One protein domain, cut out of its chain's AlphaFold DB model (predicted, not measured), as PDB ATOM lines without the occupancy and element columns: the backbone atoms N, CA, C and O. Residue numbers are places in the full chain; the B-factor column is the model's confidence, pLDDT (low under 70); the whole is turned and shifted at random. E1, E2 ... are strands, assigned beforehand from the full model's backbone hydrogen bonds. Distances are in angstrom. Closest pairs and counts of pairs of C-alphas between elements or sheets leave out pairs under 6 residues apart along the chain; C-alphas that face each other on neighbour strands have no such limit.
ATOM      1  N   THR A  27     -46.302  50.382  18.460       79.06
ATOM      2  CA  THR A  27     -46.365  51.835  18.680       79.06
ATOM      3  C   THR A  27     -46.328  52.160  20.170       79.06
ATOM      4  O   THR A  27     -46.631  51.308  21.002       79.06
ATOM      5  N   ASP A  28     -45.939  53.390  20.505       76.88
ATOM      6  CA  ASP A  28     -46.014  53.959  21.858       76.88
ATOM      7  C   ASP A  28     -45.282  53.183  22.974       76.88
ATOM      8  O   ASP A  28     -45.587  53.347  24.154       76.88
ATOM      9  N   PHE A  29     -44.264  52.380  22.637       78.81
ATOM     10  CA  PHE A  29     -43.322  51.836  23.621       78.81
ATOM     11  C   PHE A  29     -42.025  52.656  23.637       78.81
ATOM     12  O   PHE A  29     -41.455  52.970  22.593       78.81
ATOM     13  N   SER A  30     -41.538  53.007  24.830       81.81
ATOM     14  CA  SER A  30     -40.369  53.891  24.964       81.81
ATOM     15  C   SER A  30     -39.037  53.161  24.793       81.81
ATOM     16  O   SER A  30     -38.119  53.704  24.185       81.81
ATOM     17  N   VAL A  31     -38.920  51.953  25.358       85.88
ATOM     18  CA  VAL A  31     -37.680  51.163  25.406       85.88
ATOM     19  C   VAL A  31     -37.964  49.674  25.265       85.88
ATOM     20  O   VAL A  31     -39.004  49.188  25.707       85.88
ATOM     21  N   TRP A  32     -37.022  48.937  24.676       87.62
ATOM     22  CA  TRP A  32     -37.089  47.487  24.539       87.62
ATOM     23  C   TRP A  32     -35.688  46.876  24.530       87.62
ATOM     24  O   TRP A  32     -35.001  46.870  23.512       87.62
ATOM     25  N   TYR A  33     -35.270  46.329  25.664       88.69
ATOM     26  CA  TYR A  33     -33.977  45.665  25.796       88.69
ATOM     27  C   TYR A  33     -34.133  44.164  25.588       88.69
ATOM     28  O   TYR A  33     -34.916  43.512  26.283       88.69
ATOM     29  N   LYS A  34     -33.375  43.611  24.640       89.31
ATOM     30  CA  LYS A  34     -33.333  42.172  24.379       89.31
ATOM     31  C   LYS A  34     -31.927  41.632  24.574       89.31
ATOM     32  O   LYS A  34     -30.971  42.243  24.123       89.31
ATOM     33  N   ALA A  35     -31.776  40.495  25.239       88.31
ATOM     34  CA  ALA A  35     -30.444  39.947  25.493       88.31
ATOM     35  C   ALA A  35     -29.784  39.376  24.221       88.31
ATOM     36  O   ALA A  35     -28.572  39.207  24.175       88.31
ATOM     37  N   ASP A  36     -30.559  39.080  23.180       88.62
ATOM     38  CA  ASP A  36     -30.075  38.607  21.880       88.62
ATOM     39  C   ASP A  36     -29.736  39.747  20.903       88.62
ATOM     40  O   ASP A  36     -29.278  39.477  19.796       88.62
ATOM     41  N   ASN A  37     -29.938  41.017  21.287       90.19
ATOM     42  CA  ASN A  37     -29.669  42.167  20.426       90.19
ATOM     43  C   ASN A  37     -29.179  43.394  21.211       90.19
ATOM     44  O   ASN A  37     -29.775  43.782  22.210       90.19
ATOM     45  N   GLY A  38     -28.128  44.054  20.720       92.38
ATOM     46  CA  GLY A  38     -27.629  45.307  21.302       92.38
ATOM     47  C   GLY A  38     -26.780  45.152  22.570       92.38
ATOM     48  O   GLY A  38     -26.434  46.155  23.185       92.38
ATOM     49  N   VAL A  39     -26.422  43.933  22.987       94.06
ATOM     50  CA  VAL A  39     -25.514  43.720  24.129       94.06
ATOM     51  C   VAL A  39     -24.059  43.774  23.657       94.06
ATOM     52  O   VAL A  39     -23.633  42.953  22.848       94.06
ATOM     53  N   THR A  40     -23.278  44.703  24.207       95.62
ATOM     54  CA  THR A  40     -21.818  44.761  24.035       95.62
ATOM     55  C   THR A  40     -21.129  44.259  25.299       95.62
ATOM     56  O   THR A  40     -21.547  44.574  26.417       95.62
ATOM     57  N   VAL A  41     -20.059  43.477  25.131       95.12
ATOM     58  CA  VAL A  41     -19.307  42.873  26.239       95.12
ATOM     59  C   VAL A  41     -17.807  43.102  26.131       95.12
ATOM     60  O   VAL A  41     -17.264  43.274  25.041       95.12
ATOM     61  N   ASN A  42     -17.123  43.046  27.272       94.25
ATOM     62  CA  ASN A  42     -15.664  42.989  27.323       94.25
ATOM     63  C   ASN A  42     -15.124  41.561  27.075       94.25
ATOM     64  O   ASN A  42     -15.879  40.601  26.898       94.25
ATOM     65  N   ALA A  43     -13.796  41.409  27.119       92.69
ATOM     66  CA  ALA A  43     -13.112  40.123  26.929       92.69
ATOM     67  C   ALA A  43     -13.529  39.032  27.938       92.69
ATOM     68  O   ALA A  43     -13.444  37.846  27.631       92.69
ATOM     69  N   SER A  44     -14.016  39.419  29.118       91.12
ATOM     70  CA  SER A  44     -14.503  38.513  30.167       91.12
ATOM     71  C   SER A  44     -16.008  38.229  30.075       91.12
ATOM     72  O   SER A  44     -16.571  37.692  31.023       91.12
ATOM     73  N   LYS A  45     -16.670  38.589  28.963       91.50
ATOM     74  CA  LYS A  45     -18.127  38.443  28.756       91.50
ATOM     75  C   LYS A  45     -18.974  39.211  29.781       91.50
ATOM     76  O   LYS A  45     -20.087  38.805  30.114       91.50
ATOM     77  N   LEU A  46     -18.463  40.345  30.257       91.81
ATOM     78  CA  LEU A  46     -19.204  41.261  31.123       91.81
ATOM     79  C   LEU A  46     -19.779  42.412  30.294       91.81
ATOM     80  O   LEU A  46     -19.069  42.980  29.461       91.81
ATOM     81  N   VAL A  47     -21.050  42.748  30.523       93.25
ATOM     82  CA  VAL A  47     -21.790  43.772  29.768       93.25
ATOM     83  C   VAL A  47     -21.175  45.152  29.980       93.25
ATOM     84  O   VAL A  47     -21.136  45.647  31.105       93.25
ATOM     85  N   THR A  48     -20.731  45.787  28.898       95.06
ATOM     86  CA  THR A  48     -20.231  47.172  28.884       95.06
ATOM     87  C   THR A  48     -21.280  48.162  28.395       95.06
ATOM     88  O   THR A  48     -21.241  49.325  28.789       95.06
ATOM     89  N   GLN A  49     -22.223  47.707  27.570       94.19
ATOM     90  CA  GLN A  49     -23.332  48.502  27.056       94.19
ATOM     91  C   GLN A  49     -24.489  47.582  26.652       94.19
ATOM     92  O   GLN A  49     -24.256  46.461  26.198       94.19
ATOM     93  N   TRP A  50     -25.724  48.054  26.798       93.69
ATOM     94  CA  TRP A  50     -26.911  47.398  26.258       93.69
ATOM     95  C   TRP A  50     -27.807  48.419  25.565       93.69
ATOM     96  O   TRP A  50     -28.385  49.285  26.219       93.69
ATOM     97  N   ASP A  51     -27.907  48.310  24.247       93.12
ATOM     98  CA  ASP A  51     -28.712  49.190  23.412       93.12
ATOM     99  C   ASP A  51     -30.150  48.692  23.290       93.12
ATOM    100  O   ASP A  51     -30.429  47.503  23.103       93.12
ATOM    101  N   SER A  52     -31.080  49.636  23.387       90.00
ATOM    102  CA  SER A  52     -32.496  49.386  23.179       90.00
ATOM    103  C   SER A  52     -32.780  49.099  21.705       90.00
ATOM    104  O   SER A  52     -32.259  49.745  20.804       90.00
ATOM    105  N   SER A  53     -33.689  48.162  21.456       88.25
ATOM    106  CA  SER A  53     -34.262  47.864  20.140       88.25
ATOM    107  C   SER A  53     -35.521  48.696  19.841       88.25
ATOM    108  O   SER A  53     -36.310  48.338  18.971       88.25
ATOM    109  N   SER A  54     -35.748  49.775  20.596       83.88
ATOM    110  CA  SER A  54     -36.791  50.776  20.339       83.88
ATOM    111  C   SER A  54     -36.353  51.814  19.307       83.88
ATOM    112  O   SER A  54     -35.178  51.929  18.971       83.88
ATOM    113  N   THR A  55     -37.300  52.636  18.856       77.31
ATOM    114  CA  THR A  55     -37.026  53.822  18.025       77.31
ATOM    115  C   THR A  55     -36.192  54.868  18.765       77.31
ATOM    116  O   THR A  55     -35.323  55.507  18.177       77.31
ATOM    117  N   THR A  56     -36.423  55.021  20.070       74.88
ATOM    118  CA  THR A  56     -35.592  55.845  20.946       74.88
ATOM    119  C   THR A  56     -34.308  55.072  21.228       74.88
ATOM    120  O   THR A  56     -34.327  54.088  21.966       74.88
ATOM    121  N   ASN A  57     -33.207  55.457  20.583       77.44
ATOM    122  CA  ASN A  57     -31.929  54.759  20.690       77.44
ATOM    123  C   ASN A  57     -31.276  55.059  22.050       77.44
ATOM    124  O   ASN A  57     -30.625  56.089  22.228       77.44
ATOM    125  N   ILE A  58     -31.533  54.197  23.035       89.62
ATOM    126  CA  ILE A  58     -31.075  54.373  24.413       89.62
ATOM    127  C   ILE A  58     -30.117  53.264  24.782       89.62
ATOM    128  O   ILE A  58     -30.457  52.086  24.681       89.62
ATOM    129  N   SER A  59     -28.962  53.671  25.290       91.56
ATOM    130  CA  SER A  59     -27.931  52.779  25.786       91.56
ATOM    131  C   SER A  59     -27.950  52.755  27.310       91.56
ATOM    132  O   SER A  59     -27.945  53.800  27.966       91.56
ATOM    133  N   LEU A  60     -27.934  51.555  27.881       91.62
ATOM    134  CA  LEU A  60     -27.644  51.352  29.294       91.62
ATOM    135  C   LEU A  60     -26.172  50.993  29.463       91.62
ATOM    136  O   LEU A  60     -25.661  50.123  28.762       91.62
ATOM    137  N   ILE A  61     -25.512  51.620  30.430       92.00
ATOM    138  CA  ILE A  61     -24.111  51.363  30.771       92.00
ATOM    139  C   ILE A  61     -23.964  51.022  32.261       92.00
ATOM    140  O   ILE A  61     -24.771  51.475  33.083       92.00
ATOM    141  N   PRO A  62     -22.947  50.234  32.651       89.62
ATOM    142  CA  PRO A  62     -22.620  50.010  34.052       89.62
ATOM    143  C   PRO A  62     -22.230  51.304  34.772       89.62
ATOM    144  O   PRO A  62     -21.615  52.208  34.203       89.62
ATOM    145  N   SER A  63     -22.516  51.369  36.070       82.94
ATOM    146  CA  SER A  63     -21.930  52.382  36.948       82.94
ATOM    147  C   SER A  63     -20.544  51.919  37.409       82.94
ATOM    148  O   SER A  63     -20.411  51.293  38.457       82.94
ATOM    149  N   GLY A  64     -19.511  52.199  36.611       84.75
ATOM    150  CA  GLY A  64     -18.128  51.811  36.911       84.75
ATOM    151  C   GLY A  64     -17.703  50.522  36.206       84.75
ATOM    152  O   GLY A  64     -17.981  50.339  35.022       84.75
ATOM    153  N   VAL A  65     -16.978  49.646  36.910       86.56
ATOM    154  CA  VAL A  65     -16.435  48.415  36.314       86.56
ATOM    155  C   VAL A  65     -17.582  47.453  35.952       86.56
ATOM    156  O   VAL A  65     -18.416  47.166  36.813       86.56
ATOM    157  N   PRO A  66     -17.631  46.924  34.713       86.38
ATOM    158  CA  PRO A  66     -18.598  45.907  34.311       86.38
ATOM    159  C   PRO A  66     -18.545  44.678  35.216       86.38
ATOM    160  O   PRO A  66     -17.490  44.069  35.368       86.38
ATOM    161  N   ILE A  67     -19.690  44.291  35.774       86.50
ATOM    162  CA  ILE A  67     -19.826  43.094  36.622       86.50
ATOM    163  C   ILE A  67     -21.015  42.208  36.230       86.50
ATOM    164  O   ILE A  67     -21.221  41.171  36.850       86.50
ATOM    165  N   LEU A  68     -21.799  42.603  35.218       88.50
ATOM    166  CA  LEU A  68     -22.969  41.852  34.757       88.50
ATOM    167  C   LEU A  68     -22.546  40.788  33.740       88.50
ATOM    168  O   LEU A  68     -22.089  41.163  32.658       88.50
ATOM    169  N   PRO A  69     -22.721  39.488  34.026       88.38
ATOM    170  CA  PRO A  69     -22.417  38.438  33.066       88.38
ATOM    171  C   PRO A  69     -23.430  38.426  31.921       88.38
ATOM    172  O   PRO A  69     -24.646  38.470  32.145       88.38
ATOM    173  N   TYR A  70     -22.918  38.298  30.702       89.75
ATOM    174  CA  TYR A  70     -23.705  37.992  29.518       89.75
ATOM    175  C   TYR A  70     -23.482  36.540  29.103       89.75
ATOM    176  O   TYR A  70     -22.344  36.106  28.926       89.75
ATOM    177  N   ASN A  71     -24.571  35.802  28.910       87.56
ATOM    178  CA  ASN A  71     -24.532  34.496  28.276       87.56
ATOM    179  C   ASN A  71     -25.072  34.616  26.848       87.56
ATOM    180  O   ASN A  71     -26.284  34.704  26.648       87.56
ATOM    181  N   ASP A  72     -24.164  34.578  25.875       83.81
ATOM    182  CA  ASP A  72     -24.449  34.507  24.435       83.81
ATOM    183  C   ASP A  72     -24.753  33.080  23.953       83.81
ATOM    184  O   ASP A  72     -24.860  32.833  22.756       83.81
ATOM    185  N   GLN A  73     -24.895  32.143  24.896       78.81
ATOM    186  CA  GLN A  73     -25.181  30.725  24.696       78.81
ATOM    187  C   GLN A  73     -24.048  29.887  24.121       78.81
ATOM    188  O   GLN A  73     -24.239  28.698  23.870       78.81
ATOM    189  N   THR A  74     -22.858  30.458  23.961       71.88
ATOM    190  CA  THR A  74     -21.693  29.697  23.489       71.88
ATOM    191  C   THR A  74     -21.219  28.668  24.518       71.88
ATOM    192  O   THR A  74     -20.556  27.695  24.166       71.88
ATOM    193  N   THR A  75     -21.603  28.841  25.789       61.94
ATOM    194  CA  THR A  75     -21.343  27.894  26.876       61.94
ATOM    195  C   THR A  75     -22.671  27.429  27.490       61.94
ATOM    196  O   THR A  75     -23.397  28.171  28.149       61.94
ATOM    197  N   TYR A  76     -23.033  26.169  27.237       56.53
ATOM    198  CA  TYR A  76     -24.348  25.570  27.529       56.53
ATOM    199  C   TYR A  76     -24.697  25.408  29.026       56.53
ATOM    200  O   TYR A  76     -25.677  24.750  29.368       56.53
ATOM    201  N   THR A  77     -23.924  25.977  29.949       60.81
ATOM    202  CA  THR A  77     -24.030  25.696  31.391       60.81
ATOM    203  C   THR A  77     -25.089  26.531  32.115       60.81
ATOM    204  O   THR A  77     -25.448  26.205  33.246       60.81
ATOM    205  N   SER A  78     -25.625  27.596  31.505       59.97
ATOM    206  CA  SER A  78     -26.686  28.430  32.107       59.97
ATOM    207  C   SER A  78     -27.552  29.141  31.064       59.97
ATOM    208  O   SER A  78     -27.684  30.364  31.059       59.97
ATOM    209  N   ILE A  79     -28.135  28.371  30.145       66.50
ATOM    210  CA  ILE A  79     -29.059  28.882  29.124       66.50
ATOM    211  C   ILE A  79     -30.503  28.939  29.645       66.50
ATOM    212  O   ILE A  79     -30.966  28.047  30.358       66.50
ATOM    213  N   TRP A  80     -31.244  29.974  29.254       69.56
ATOM    214  CA  TRP A  80     -32.680  30.085  29.512       69.56
ATOM    215  C   TRP A  80     -33.477  29.684  28.285       69.56
ATOM    216  O   TRP A  80     -33.628  30.479  27.362       69.56
ATOM    217  N   ASN A  81     -33.998  28.456  28.275       74.56
ATOM    218  CA  ASN A  81     -34.794  27.943  27.157       74.56
ATOM    219  C   ASN A  81     -34.129  28.208  25.794       74.56
ATOM    220  O   ASN A  81     -34.778  28.660  24.858       74.56
ATOM    221  N   PHE A  82     -32.808  28.026  25.729       78.50
ATOM    222  CA  PHE A  82     -32.016  28.341  24.543       78.50
ATOM    223  C   PHE A  82     -32.187  29.785  24.035       78.50
ATOM    224  O   PHE A  82     -31.991  30.022  22.851       78.50
ATOM    225  N   ASN A  83     -32.320  30.774  24.928       80.75
ATOM    226  CA  ASN A  83     -32.124  32.200  24.611       80.75
ATOM    227  C   ASN A  83     -30.895  32.816  25.324       80.75
ATOM    228  O   ASN A  83     -30.534  32.350  26.416       80.75
ATOM    229  N   PRO A  84     -30.241  33.836  24.728       87.88
ATOM    230  CA  PRO A  84     -29.240  34.658  25.404       87.88
ATOM    231  C   PRO A  84     -29.799  35.335  26.657       87.88
ATOM    232  O   PRO A  84     -30.995  35.621  26.740       87.88
ATOM    233  N   THR A  85     -28.943  35.615  27.641       85.81
ATOM    234  CA  THR A  85     -29.368  36.257  28.898       85.81
ATOM    235  C   THR A  85     -28.342  37.239  29.439       85.81
ATOM    236  O   THR A  85     -27.138  37.012  29.353       85.81
ATOM    237  N   VAL A  86     -28.837  38.307  30.062       86.69
ATOM    238  CA  VAL A  86     -28.063  39.185  30.947       86.69
ATOM    239  C   VAL A  86     -28.485  38.865  32.377       86.69
ATOM    240  O   VAL A  86     -29.674  38.903  32.692       86.69
ATOM    241  N   THR A  87     -27.528  38.512  33.235       80.69
ATOM    242  CA  THR A  87     -27.824  38.084  34.611       80.69
ATOM    243  C   THR A  87     -27.555  39.205  35.605       80.69
ATOM    244  O   THR A  87     -26.469  39.778  35.635       80.69
ATOM    245  N   PHE A  88     -28.540  39.480  36.459       78.81
ATOM    246  CA  PHE A  88     -28.438  40.438  37.555       78.81
ATOM    247  C   PHE A  88     -28.388  39.674  38.881       78.81
ATOM    248  O   PHE A  88     -29.255  38.846  39.153       78.81
ATOM    249  N   ASN A  89     -27.388  39.948  39.719       69.94
ATOM    250  CA  ASN A  89     -27.216  39.282  41.017       69.94
ATOM    251  C   ASN A  89     -28.028  39.904  42.175       69.94
ATOM    252  O   ASN A  89     -27.926  39.436  43.307       69.94
ATOM    253  N   GLY A  90     -28.772  40.988  41.928       64.25
ATOM    254  CA  GLY A  90     -29.607  41.660  42.932       64.25
ATOM    255  C   GLY A  90     -28.861  42.402  44.051       64.25
ATOM    256  O   GLY A  90     -29.515  42.930  44.939       64.25
ATOM    257  N   THR A  91     -27.523  42.456  44.030       68.81
ATOM    258  CA  THR A  91     -26.716  43.145  45.058       68.81
ATOM    259  C   THR A  91     -26.210  44.498  44.567       68.81
ATOM    260  O   THR A  91     -26.426  45.523  45.201       68.81
ATOM    261  N   ASN A  92     -25.516  44.505  43.430       69.44
ATOM    262  CA  ASN A  92     -24.872  45.700  42.872       69.44
ATOM    263  C   ASN A  92     -24.830  45.686  41.339       69.44
ATOM    264  O   ASN A  92     -24.142  46.486  40.715       69.44
ATOM    265  N   ASN A  93     -25.546  44.755  40.713       75.44
ATOM    266  CA  ASN A  93     -25.643  44.659  39.268       75.44
ATOM    267  C   ASN A  93     -26.797  45.532  38.787       75.44
ATOM    268  O   ASN A  93     -27.956  45.168  38.960       75.44
ATOM    269  N   TYR A  94     -26.479  46.663  38.171       81.25
ATOM    270  CA  TYR A  94     -27.444  47.469  37.439       81.25
ATOM    271  C   TYR A  94     -26.772  48.112  36.230       81.25
ATOM    272  O   TYR A  94     -25.558  48.322  36.196       81.25
ATOM    273  N   LEU A  95     -27.592  48.414  35.233       87.06
ATOM    274  CA  LEU A  95     -27.223  49.277  34.127       87.06
ATOM    275  C   LEU A  95     -28.115  50.506  34.198       87.06
ATOM    276  O   LEU A  95     -29.259  50.423  34.648       87.06
ATOM    277  N   ARG A  96     -27.592  51.638  33.752       87.31
ATOM    278  CA  ARG A  96     -28.307  52.906  33.782       87.31
ATOM    279  C   ARG A  96     -28.132  53.658  32.480       87.31
ATOM    280  O   ARG A  96     -27.091  53.579  31.834       87.31
ATOM    281  N   ASN A  97     -29.156  54.416  32.140       87.44
ATOM    282  CA  ASN A  97     -29.068  55.480  31.164       87.44
ATOM    283  C   ASN A  97     -28.749  56.773  31.921       87.44
ATOM    284  O   ASN A  97     -29.386  57.056  32.930       87.44
ATOM    285  N   THR A  98     -27.773  57.537  31.442       79.75
ATOM    286  CA  THR A  98     -27.368  58.812  32.062       79.75
ATOM    287  C   THR A  98     -27.482  60.005  31.116       79.75
ATOM    288  O   THR A  98     -27.182  61.127  31.510       79.75
ATOM    289  N   THR A  99     -27.907  59.788  29.868       80.44
ATOM    290  CA  THR A  99     -27.773  60.776  28.787       80.44
ATOM    291  C   THR A  99     -29.090  61.119  28.101       80.44
ATOM    292  O   THR A  99     -29.275  62.265  27.699       80.44
ATOM    293  N   THR A 100     -30.020  60.170  27.979       82.62
ATOM    294  CA  THR A 100     -31.211  60.339  27.132       82.62
ATOM    295  C   THR A 100     -32.487  60.254  27.956       82.62
ATOM    296  O   THR A 100     -32.837  59.186  28.439       82.62
ATOM    297  N   ALA A 101     -33.248  61.338  28.095       79.75
ATOM    298  CA  ALA A 101     -34.582  61.249  28.692       79.75
ATOM    299  C   ALA A 101     -35.538  60.468  27.768       79.75
ATOM    300  O   ALA A 101     -35.562  60.701  26.562       79.75
ATOM    301  N   TYR A 102     -36.332  59.552  28.327       78.00
ATOM    302  CA  TYR A 102     -37.215  58.669  27.540       78.00
ATOM    303  C   TYR A 102     -38.633  58.517  28.069       78.00
ATOM    304  O   TYR A 102     -39.493  57.953  27.399       78.00
ATOM    305  N   LEU A 103     -38.880  59.066  29.252       76.50
ATOM    306  CA  LEU A 103     -40.203  59.273  29.814       76.50
ATOM    307  C   LEU A 103     -40.415  60.786  29.858       76.50
ATOM    308  O   LEU A 103     -40.202  61.429  30.881       76.50
ATOM    309  N   THR A 104     -40.696  61.374  28.696       64.06
ATOM    310  CA  THR A 104     -40.748  62.835  28.504       64.06
ATOM    311  C   THR A 104     -42.139  63.426  28.728       64.06
ATOM    312  O   THR A 104     -42.295  64.645  28.711       64.06
ATOM    313  N   LEU A 105     -43.149  62.583  28.961       64.31
ATOM    314  CA  LEU A 105     -44.538  62.981  29.172       64.31
ATOM    315  C   LEU A 105     -45.049  62.450  30.513       64.31
ATOM    316  O   LEU A 105     -44.712  61.342  30.928       64.31
ATOM    317  N   ALA A 106     -45.887  63.246  31.181       63.06
ATOM    318  CA  ALA A 106     -46.611  62.807  32.367       63.06
ATOM    319  C   ALA A 106     -47.606  61.698  31.985       63.06
ATOM    320  O   ALA A 106     -48.385  61.863  31.048       63.06
ATOM    321  N   GLY A 107     -47.588  60.575  32.705       67.56
ATOM    322  CA  GLY A 107     -48.469  59.443  32.428       67.56
ATOM    323  C   GLY A 107     -48.114  58.189  33.224       67.56
ATOM    324  O   GLY A 107     -47.173  58.180  34.018       67.56
ATOM    325  N   SER A 108     -48.886  57.125  33.003       69.00
ATOM    326  CA  SER A 108     -48.645  55.803  33.586       69.00
ATOM    327  C   SER A 108     -47.676  55.003  32.719       69.00
ATOM    328  O   SER A 108     -47.832  54.950  31.502       69.00
ATOM    329  N   VAL A 109     -46.701  54.340  33.341       69.38
ATOM    330  CA  VAL A 109     -45.761  53.440  32.656       69.38
ATOM    331  C   VAL A 109     -46.141  51.998  32.962       69.38
ATOM    332  O   VAL A 109     -46.336  51.634  34.120       69.38
ATOM    333  N   HIS A 110     -46.231  51.172  31.922       69.56
ATOM    334  CA  HIS A 110     -46.426  49.732  32.051       69.56
ATOM    335  C   HIS A 110     -45.099  49.035  31.755       69.56
ATOM    336  O   HIS A 110     -44.453  49.324  30.750       69.56
ATOM    337  N   TYR A 111     -44.691  48.116  32.628       71.38
ATOM    338  CA  TYR A 111     -43.468  47.338  32.464       71.38
ATOM    339  C   TYR A 111     -43.792  45.849  32.393       71.38
ATOM    340  O   TYR A 111     -44.661  45.344  33.102       71.38
ATOM    341  N   ILE A 112     -43.058  45.139  31.544       68.44
ATOM    342  CA  ILE A 112     -43.065  43.680  31.492       68.44
ATOM    343  C   ILE A 112     -41.621  43.242  31.681       68.44
ATOM    344  O   ILE A 112     -40.738  43.644  30.928       68.44
ATOM    345  N   VAL A 113     -41.385  42.437  32.712       71.25
ATOM    346  CA  VAL A 113     -40.059  41.928  33.061       71.25
ATOM    347  C   VAL A 113     -40.168  40.427  33.248       71.25
ATOM    348  O   VAL A 113     -41.079  39.941  33.918       71.25
ATOM    349  N   VAL A 114     -39.224  39.695  32.667       67.06
ATOM    350  CA  VAL A 114     -39.134  38.241  32.800       67.06
ATOM    351  C   VAL A 114     -37.828  37.916  33.518       67.06
ATOM    352  O   VAL A 114     -36.750  38.215  33.011       67.06
ATOM    353  N   ALA A 115     -37.922  37.328  34.711       67.44
ATOM    354  CA  ALA A 115     -36.779  36.957  35.548       67.44
ATOM    355  C   ALA A 115     -37.028  35.615  36.260       67.44
ATOM    356  O   ALA A 115     -38.171  35.211  36.465       67.44
ATOM    357  N   LYS A 116     -35.954  34.892  36.610       62.72
ATOM    358  CA  LYS A 116     -35.997  33.608  37.337       62.72
ATOM    359  C   LYS A 116     -35.341  33.814  38.682       62.72
ATOM    360  O   LYS A 116     -34.165  34.156  38.747       62.72
ATOM    361  N   GLY A 117     -36.094  33.547  39.741       59.09
ATOM    362  CA  GLY A 117     -35.533  33.446  41.080       59.09
ATOM    363  C   GLY A 117     -34.679  32.187  41.219       59.09
ATOM    364  O   GLY A 117     -35.045  31.116  40.731       59.09
ATOM    365  N   THR A 118     -33.552  32.304  41.916       57.59
ATOM    366  CA  THR A 118     -32.647  31.181  42.204       57.59
ATOM    367  C   THR A 118     -33.266  30.176  43.186       57.59
ATOM    368  O   THR A 118     -32.838  29.029  43.227       57.59
ATOM    369  N   ASN A 119     -34.304  30.569  43.940       54.97
ATOM    370  CA  ASN A 119     -35.043  29.714  44.871       54.97
ATOM    371  C   ASN A 119     -36.514  30.152  44.988       54.97
ATOM    372  O   ASN A 119     -36.793  31.316  45.244       54.97
ATOM    373  N   ARG A 120     -37.460  29.207  44.872       54.44
ATOM    374  CA  ARG A 120     -38.898  29.436  45.156       54.44
ATOM    375  C   ARG A 120     -39.199  29.645  46.654       54.44
ATOM    376  O   ARG A 120     -40.318  30.008  46.983       54.44
ATOM    377  N   ASN A 121     -38.222  29.375  47.528       53.72
ATOM    378  CA  ASN A 121     -38.379  29.258  48.986       53.72
ATOM    379  C   ASN A 121     -37.653  30.337  49.805       53.72
ATOM    380  O   ASN A 121     -37.766  30.353  51.026       53.72
ATOM    381  N   THR A 122     -36.906  31.236  49.168       52.50
ATOM    382  CA  THR A 122     -36.419  32.453  49.822       52.50
ATOM    383  C   THR A 122     -37.231  33.621  49.286       52.50
ATOM    384  O   THR A 122     -37.475  33.704  48.084       52.50
ATOM    385  N   ASN A 123     -37.686  34.504  50.177       46.69
ATOM    386  CA  ASN A 123     -38.397  35.737  49.836       46.69
ATOM    387  C   ASN A 123     -37.481  36.672  49.024       46.69
ATOM    388  O   ASN A 123     -36.917  37.623  49.552       46.69
ATOM    389  N   GLY A 124     -37.281  36.378  47.743       51.56
ATOM    390  CA  GLY A 124     -36.591  37.247  46.807       51.56
ATOM    391  C   GLY A 124     -37.587  38.221  46.201       51.56
ATOM    392  O   GLY A 124     -38.237  37.897  45.211       51.56
ATOM    393  N   GLN A 125     -37.706  39.413  46.782       48.72
ATOM    394  CA  GLN A 125     -38.467  40.529  46.210       48.72
ATOM    395  C   GLN A 125     -37.631  41.244  45.136       48.72
ATOM    396  O   GLN A 125     -37.369  42.435  45.231       48.72
ATOM    397  N   PHE A 126     -37.144  40.524  44.126       53.62
ATOM    398  CA  PHE A 126     -36.393  41.159  43.041       53.62
ATOM    399  C   PHE A 126     -37.358  41.558  41.930       53.62
ATOM    400  O   PHE A 126     -37.494  40.879  40.913       53.62
ATOM    401  N   LEU A 127     -38.066  42.660  42.169       53.03
ATOM    402  CA  LEU A 127     -38.751  43.406  41.127       53.03
ATOM    403  C   LEU A 127     -37.723  44.363  40.513       53.03
ATOM    404  O   LEU A 127     -37.045  45.091  41.235       53.03
ATOM    405  N   PHE A 128     -37.576  44.338  39.190       55.75
ATOM    406  CA  PHE A 128     -36.822  45.363  38.469       55.75
ATOM    407  C   PHE A 128     -37.343  46.743  38.890       55.75
ATOM    408  O   PHE A 128     -38.532  47.024  38.746       55.75
ATOM    409  N   ALA A 129     -36.468  47.574  39.451       53.84
ATOM    410  CA  ALA A 129     -36.818  48.909  39.910       53.84
ATOM    411  C   ALA A 129     -36.296  49.937  38.905       53.84
ATOM    412  O   ALA A 129     -35.104  49.970  38.603       53.84
ATOM    413  N   ILE A 130     -37.190  50.788  38.408       56.50
ATOM    414  CA  ILE A 130     -36.812  52.040  37.753       56.50
ATOM    415  C   ILE A 130     -36.888  53.105  38.840       56.50
ATOM    416  O   ILE A 130     -37.978  53.465  39.281       56.50
ATOM    417  N   ALA A 131     -35.738  53.577  39.302       55.09
ATOM    418  CA  ALA A 131     -35.663  54.743  40.164       55.09
ATOM    419  C   ALA A 131     -35.274  55.949  39.308       55.09
ATOM    420  O   ALA A 131     -34.417  55.837  38.431       55.09
ATOM    421  N   ARG A 132     -35.902  57.100  39.563       52.25
ATOM    422  CA  ARG A 132     -35.270  58.370  39.198       52.25
ATOM    423  C   ARG A 132     -34.085  58.550  40.150       52.25
ATOM    424  O   ARG A 132     -34.261  58.310  41.347       52.25
ATOM    425  N   GLU A 133     -32.913  58.888  39.620       50.06
ATOM    426  CA  GLU A 133     -31.824  59.402  40.462       50.06
ATOM    427  C   GLU A 133     -32.275  60.708  41.146       50.06
ATOM    428  O   GLU A 133     -33.059  61.469  40.522       50.06
TER     429      GLU A 133
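Overview. This is residues 27 to 133 of the 133 residues of an uncharacterized protein of Chryseobacterium sp. H1D6C (UniProt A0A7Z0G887). This domain has little regular structure: a small sheet of three short strands, E1, E2 and E3, makes a wall, and a long looping stretch with no named element, residues 63 to 133, leaves E3, comes back to pair beside it at residues 95 to 96, and then loops out again, with residues 109 to 133 folding back well off one face of the sheet. The printed part has 107 residues, with 12 in named strands and no named helix. The class is all strand, and the sheet, in order E1, E2, E3, is antiparallel. It is compact, with a radius of gyration of the C-alphas of 14.7 A and spans of 42 by 35 by 29 A.

Arrangement. E2, residues 47 to 51, is the inner strand of a meander, each strand the antiparallel neighbour of the one before. It forms a hairpin with E1, residues 39 to 41, where N 40 and O 49 are 2.8 A apart, within hydrogen-bond range. It forms another with E3, residues 59 to 62, where N 60 and O 50 are 2.8 A apart, also within range. E1 and E3 are apart. Residues 61 to 62 of E3 also pair antiparallel with residues 95 to 96.

Along the chain. E2 measures 10.8 A, E3 10.2 A and E1 6.6 A. E1 begins at C-alpha 39 (-25.514, 43.720, 24.129); E3 ends at C-alpha 62 (-22.620, 50.010, 34.052).

Size, cuts and confidence. The C-alphas farthest apart, of Tyr 76 and Ala 106, lie 43.7 A apart. The printed part has no cut. Its mean pLDDT is 76.5, and residues 114 to 133 are among those under 70.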